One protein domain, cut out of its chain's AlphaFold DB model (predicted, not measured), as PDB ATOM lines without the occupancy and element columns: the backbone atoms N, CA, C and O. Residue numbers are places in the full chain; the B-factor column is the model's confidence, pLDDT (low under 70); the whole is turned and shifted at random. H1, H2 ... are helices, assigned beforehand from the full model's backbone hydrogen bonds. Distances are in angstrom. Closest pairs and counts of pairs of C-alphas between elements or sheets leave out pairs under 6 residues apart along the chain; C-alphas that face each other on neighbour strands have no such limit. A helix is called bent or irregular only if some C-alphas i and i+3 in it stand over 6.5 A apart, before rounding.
ATOM      1  N   GLN A  21     156.801 161.187 166.537       87.62
ATOM      2  CA  GLN A  21     155.580 161.471 165.773       87.62
ATOM      3  C   GLN A  21     155.842 162.341 164.532       87.62
ATOM      4  O   GLN A  21     155.258 162.109 163.474       87.62
ATOM      5  N   LYS A  22     156.728 163.339 164.645       94.00
ATOM      6  CA  LYS A  22     157.098 164.212 163.518       94.00
ATOM      7  C   LYS A  22     157.911 163.450 162.482       94.00
ATOM      8  O   LYS A  22     157.748 163.686 161.289       94.00
ATOM      9  N   ARG A  23     158.746 162.516 162.935       94.06
ATOM     10  CA  ARG A  23     159.532 161.640 162.075       94.06
ATOM     11  C   ARG A  23     158.650 160.735 161.228       94.06
ATOM     12  O   ARG A  23     158.887 160.596 160.032       94.06
ATOM     13  N   GLU A  24     157.619 160.147 161.829       94.94
ATOM     14  CA  GLU A  24     156.665 159.339 161.079       94.94
ATOM     15  C   GLU A  24     155.980 160.144 159.970       94.94
ATOM     16  O   GLU A  24     155.867 159.679 158.835       94.94
ATOM     17  N   ASP A  25     155.514 161.351 160.291       95.94
ATOM     18  CA  ASP A  25     154.838 162.208 159.321       95.94
ATOM     19  C   ASP A  25     155.803 162.693 158.227       95.94
ATOM     20  O   ASP A  25     155.431 162.700 157.053       95.94
ATOM     21  N   GLU A  26     157.054 163.017 158.568       96.38
ATOM     22  CA  GLU A  26     158.103 163.347 157.594       96.38
ATOM     23  C   GLU A  26     158.383 162.166 156.653       96.38
ATOM     24  O   GLU A  26     158.417 162.328 155.429       96.38
ATOM     25  N   PHE A  27     158.501 160.951 157.192       95.75
ATOM     26  CA  PHE A  27     158.685 159.751 156.383       95.75
ATOM     27  C   PHE A  27     157.498 159.533 155.432       95.75
ATOM     28  O   PHE A  27     157.687 159.386 154.223       95.75
ATOM     29  N   ARG A  28     156.260 159.581 155.941       96.88
ATOM     30  CA  ARG A  28     155.044 159.354 155.139       96.88
ATOM     31  C   ARG A  28     154.835 160.422 154.066       96.88
ATOM     32  O   ARG A  28     154.548 160.102 152.914       96.88
ATOM     33  N   TYR A  29     154.930 161.694 154.440       97.06
ATOM     34  CA  TYR A  29     154.426 162.798 153.623       97.06
ATOM     35  C   TYR A  29     155.503 163.600 152.903       97.06
ATOM     36  O   TYR A  29     155.165 164.317 151.956       97.06
ATOM     37  N   THR A  30     156.767 163.462 153.301       94.38
ATOM     38  CA  THR A  30     157.902 164.082 152.615       94.38
ATOM     39  C   THR A  30     158.676 163.036 151.822       94.38
ATOM     40  O   THR A  30     158.767 163.154 150.603       94.38
ATOM     41  N   MET A  31     159.167 161.974 152.471       94.81
ATOM     42  CA  MET A  31     160.029 160.984 151.805       94.81
ATOM     43  C   MET A  31     159.252 160.014 150.906       94.81
ATOM     44  O   MET A  31     159.677 159.736 149.787       94.81
ATOM     45  N   MET A  32     158.108 159.495 151.364       95.94
ATOM     46  CA  MET A  32     157.339 158.489 150.617       95.94
ATOM     47  C   MET A  32     156.347 159.090 149.613       95.94
ATOM     48  O   MET A  32     155.979 158.423 148.645       95.94
ATOM     49  N   ARG A  33     155.943 160.354 149.790       96.38
ATOM     50  CA  ARG A  33     154.972 161.033 148.912       96.38
ATOM     51  C   ARG A  33     155.379 161.068 147.428       96.38
ATOM     52  O   ARG A  33     154.517 160.776 146.600       96.38
ATOM     53  N   PRO A  34     156.641 161.341 147.040       94.94
ATOM     54  CA  PRO A  34     157.061 161.257 145.637       94.94
ATOM     55  C   PRO A  34     156.812 159.881 144.997       94.94
ATOM     56  O   PRO A  34     156.616 159.782 143.787       94.94
ATOM     57  N   PHE A  35     156.762 158.825 145.815       95.38
ATOM     58  CA  PHE A  35     156.565 157.439 145.399       95.38
ATOM     59  C   PHE A  35     155.139 156.930 145.647       95.38
ATOM     60  O   PHE A  35     154.884 155.737 145.499       95.38
ATOM     61  N   GLU A  36     154.183 157.799 145.985       96.88
ATOM     62  CA  GLU A  36     152.814 157.403 146.343       96.88
ATOM     63  C   GLU A  36     152.141 156.542 145.267       96.88
ATOM     64  O   GLU A  36     151.456 155.574 145.589       96.88
ATOM     65  N   LYS A  37     152.383 156.828 143.980       97.38
ATOM     66  CA  LYS A  37     151.858 156.009 142.874       97.38
ATOM     67  C   LYS A  37     152.406 154.582 142.889       97.38
ATOM     68  O   LYS A  37     151.653 153.647 142.639       97.38
ATOM     69  N   MET A  38     153.698 154.418 143.182       97.62
ATOM     70  CA  MET A  38     154.340 153.107 143.301       97.62
ATOM     71  C   MET A  38     153.768 152.348 144.499       97.62
ATOM     72  O   MET A  38     153.327 151.215 144.342       97.62
ATOM     73  N   TRP A  39     153.713 152.990 145.670       97.75
ATOM     74  CA  TRP A  39     153.151 152.399 146.886       97.75
ATOM     75  C   TRP A  39     151.683 151.997 146.706       97.75
ATOM     76  O   TRP A  39     151.301 150.867 147.007       97.75
ATOM     77  N   THR A  40     150.876 152.871 146.102       97.00
ATOM     78  CA  THR A  40     149.465 152.599 145.795       97.00
ATOM     79  C   THR A  40     149.306 151.416 144.839       97.00
ATOM     80  O   THR A  40     148.403 150.603 145.027       97.00
ATOM     81  N   ALA A  41     150.189 151.268 143.843       97.94
ATOM     82  CA  ALA A  41     150.143 150.149 142.899       97.94
ATOM     83  C   ALA A  41     150.336 148.781 143.579       97.94
ATOM     84  O   ALA A  41     149.795 147.784 143.104       97.94
ATOM     85  N   ILE A  42     151.052 148.743 144.707       96.44
ATOM     86  CA  ILE A  42     151.237 147.544 145.537       96.44
ATOM     87  C   ILE A  42     150.351 147.543 146.793       96.44
ATOM     88  O   ILE A  42     150.603 146.791 147.726       96.44
ATOM     89  N   GLN A  43     149.288 148.358 146.802       96.75
ATOM     90  CA  GLN A  43     148.284 148.436 147.873       96.75
ATOM     91  C   GLN A  43     148.845 148.853 149.244       96.75
ATOM     92  O   GLN A  43     148.271 148.532 150.285       96.75
ATOM     93  N   VAL A  44     149.937 149.618 149.252       97.75
ATOM     94  CA  VAL A  44     150.514 150.217 150.459       97.75
ATOM     95  C   VAL A  44     150.093 151.690 150.520       97.75
ATOM     96  O   VAL A  44     150.535 152.484 149.689       97.75
ATOM     97  N   PRO A  45     149.233 152.102 151.467       97.75
ATOM     98  CA  PRO A  45     148.884 153.510 151.625       97.75
ATOM     99  C   PRO A  45     150.000 154.274 152.359       97.75
ATOM    100  O   PRO A  45     150.723 153.701 153.173       97.75
ATOM    101  N   LEU A  46     150.104 155.593 152.144       97.69
ATOM    102  CA  LEU A  46     151.027 156.436 152.924       97.69
ATOM    103  C   LEU A  46     150.685 156.441 154.421       97.69
ATOM    104  O   LEU A  46     151.579 156.491 155.253       97.69
ATOM    105  N   LYS A  47     149.398 156.380 154.777       96.88
ATOM    106  CA  LYS A  47     148.934 156.267 156.164       96.88
ATOM    107  C   LYS A  47     147.774 155.284 156.246       96.88
ATOM    108  O   LYS A  47     146.879 155.305 155.400       96.88
ATOM    109  N   GLY A  48     147.791 154.442 157.275       95.44
ATOM    110  CA  GLY A  48     146.727 153.482 157.545       95.44
ATOM    111  C   GLY A  48     145.416 154.189 157.892       95.44
ATOM    112  O   GLY A  48     145.417 155.290 158.441       95.44
ATOM    113  N   LYS A  49     144.284 153.555 157.567       91.94
ATOM    114  CA  LYS A  49     142.948 154.092 157.896       91.94
ATOM    115  C   LYS A  49     142.652 154.038 159.394       91.94
ATOM    116  O   LYS A  49     142.032 154.949 159.926       91.94
ATOM    117  N   GLU A  50     143.135 152.988 160.048       93.31
ATOM    118  CA  GLU A  50     142.973 152.748 161.479       93.31
ATOM    119  C   GLU A  50     144.297 152.983 162.219       93.31
ATOM    120  O   GLU A  50     145.370 152.856 161.612       93.31
ATOM    121  N   PRO A  51     144.260 153.272 163.532       88.00
ATOM    122  CA  PRO A  51     145.456 153.239 164.368       88.00
ATOM    123  C   PRO A  51     146.191 151.900 164.211       88.00
ATOM    124  O   PRO A  51     145.578 150.839 164.301       88.00
ATOM    125  N   ASN A  52     147.505 151.946 163.969       84.56
ATOM    126  CA  ASN A  52     148.341 150.771 163.666       84.56
ATOM    127  C   ASN A  52     147.925 149.975 162.413       84.56
ATOM    128  O   ASN A  52     148.310 148.817 162.263       84.56
ATOM    129  N   GLY A  53     147.145 150.576 161.511       93.12
ATOM    130  CA  GLY A  53     146.826 149.984 160.218       93.12
ATOM    131  C   GLY A  53     148.052 149.858 159.307       93.12
ATOM    132  O   GLY A  53     149.072 150.516 159.506       93.12
ATOM    133  N   TYR A  54     147.927 149.020 158.278       96.19
ATOM    134  CA  TYR A  54     148.975 148.822 157.277       96.19
ATOM    135  C   TYR A  54     149.251 150.108 156.486       96.19
ATOM    136  O   TYR A  54     148.320 150.711 155.949       96.19
ATOM    137  N   ASP A  55     150.520 150.512 156.420       97.44
ATOM    138  CA  ASP A  55     151.005 151.686 155.692       97.44
ATOM    139  C   ASP A  55     152.497 151.569 155.341       97.44
ATOM    140  O   ASP A  55     153.125 150.542 155.602       97.44
ATOM    141  N   VAL A  56     153.076 152.616 154.747       97.38
ATOM    142  CA  VAL A  56     154.498 152.645 154.356       97.38
ATOM    143  C   VAL A  56     155.478 152.439 155.514       97.38
ATOM    144  O   VAL A  56     156.552 151.893 155.275       97.38
ATOM    145  N   ILE A  57     155.146 152.822 156.754       95.75
ATOM    146  CA  ILE A  57     156.026 152.579 157.912       95.75
ATOM    147  C   ILE A  57     156.033 151.086 158.228       95.75
ATOM    148  O   ILE A  57     157.094 150.472 158.354       95.75
ATOM    149  N   MET A  58     154.845 150.479 158.293       95.94
ATOM    150  CA  MET A  58     154.727 149.041 158.522       95.94
ATOM    151  C   MET A  58     155.360 148.234 157.384       95.94
ATOM    152  O   MET A  58     156.085 147.276 157.644       95.94
ATOM    153  N   ALA A  59     155.133 148.634 156.132       96.69
ATOM    154  CA  ALA A  59     155.721 147.986 154.967       96.69
ATOM    155  C   ALA A  59     157.255 148.066 154.988       96.69
ATOM    156  O   ALA A  59     157.910 147.047 154.783       96.69
ATOM    157  N   ALA A  60     157.838 149.231 155.297       94.56
ATOM    158  CA  ALA A  60     159.289 149.386 155.405       94.56
ATOM    159  C   ALA A  60     159.887 148.450 156.468       94.56
ATOM    160  O   ALA A  60     160.860 147.745 156.198       94.56
ATOM    161  N   LYS A  61     159.244 148.359 157.637       94.00
ATOM    162  CA  LYS A  61     159.645 147.429 158.698       94.00
ATOM    163  C   LYS A  61     159.546 145.964 158.262       94.00
ATOM    164  O   LYS A  61     160.461 145.186 158.507       94.00
ATOM    165  N   MET A  62     158.459 145.577 157.591       94.50
ATOM    166  CA  MET A  62     158.270 144.211 157.073       94.50
ATOM    167  C   MET A  62     159.298 143.826 156.003       94.50
ATOM    168  O   MET A  62     159.625 142.650 155.868       94.50
ATOM    169  N   LEU A  63     159.822 144.804 155.263       94.56
ATOM    170  CA  LEU A  63     160.891 144.613 154.280       94.56
ATOM    171  C   LEU A  63     162.287 144.492 154.916       94.56
ATOM    172  O   LEU A  63     163.254 144.246 154.198       94.56
ATOM    173  N   GLY A  64     162.401 144.630 156.242       93.38
ATOM    174  CA  GLY A  64     163.659 144.490 156.976       93.38
ATOM    175  C   GLY A  64     164.503 145.764 157.039       93.38
ATOM    176  O   GLY A  64     165.675 145.687 157.398       93.38
TER     177      GLY A  64
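AT A GLANCE: This is residues 21 to 64 of the 74 residues of an uncharacterized protein of Bacillus subtilis (UniProt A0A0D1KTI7). Two helices, H1 and H2, follow each other round a corner as an L, and a short third helix, H3, begins in the angle of that L, its first residue close to both arms. From the end of H2 a long loop, residues 42 to 55, swings round to the start of H3. The printed part has 44 residues with three named helices, in the order H1, H2, H3, and no named strand; the class is all helix. The whole is compact, with a radius of gyration of the C-alphas of 9.7 A, and rounded, spanning 26 by 23 by 19 A.

HOW THE PARTS SIT: Start at the longest helix, H1, residues 21 to 31. It touches H3, residues 56 to 62, about perpendicular at 81 degrees; look at Arg 28 and Val 56, whose C-alphas are the closest, 6.8 A apart. H2, residues 33 to 41, and H1 are near each other and meet only through their link. H2 and H3 are close but not clearly touching: the closest C-alphas, of Trp 39 and Val 56, are 7.6 A apart. They run the same way at a steep tilt of 65 degrees. In H1 and H3 every O i to N i+4 pair is within hydrogen-bond range; in H2 it is 3 of 5.

IN THESE COORDINATES: Find C-alpha 21 at (155.580, 161.471, 165.773); from there H1 runs 14.7 A to C-alpha 31. H1 is neither bent nor irregular, but only just: C-alphas 28 and 31 are 6.2 A apart. H2 runs 13.3 A from Arg 33 to Ala 41, at (150.143, 150.149, 142.899), and is irregular, with C-alphas 34 and 37 7.9 A apart. H3 runs 9.6 A from Val 56 to Met 62, at (158.270, 144.211, 157.073).

THE WHOLE: The two C-alphas farthest apart are those of Gln 21 and Ala 41, 26.1 A. The printed part has no cut. The link from H1 to H2 is tight, and that from H2 to H3 is long, 14 residues. The mean pLDDT of the printed part is 95.2, and no printed residue is under 70.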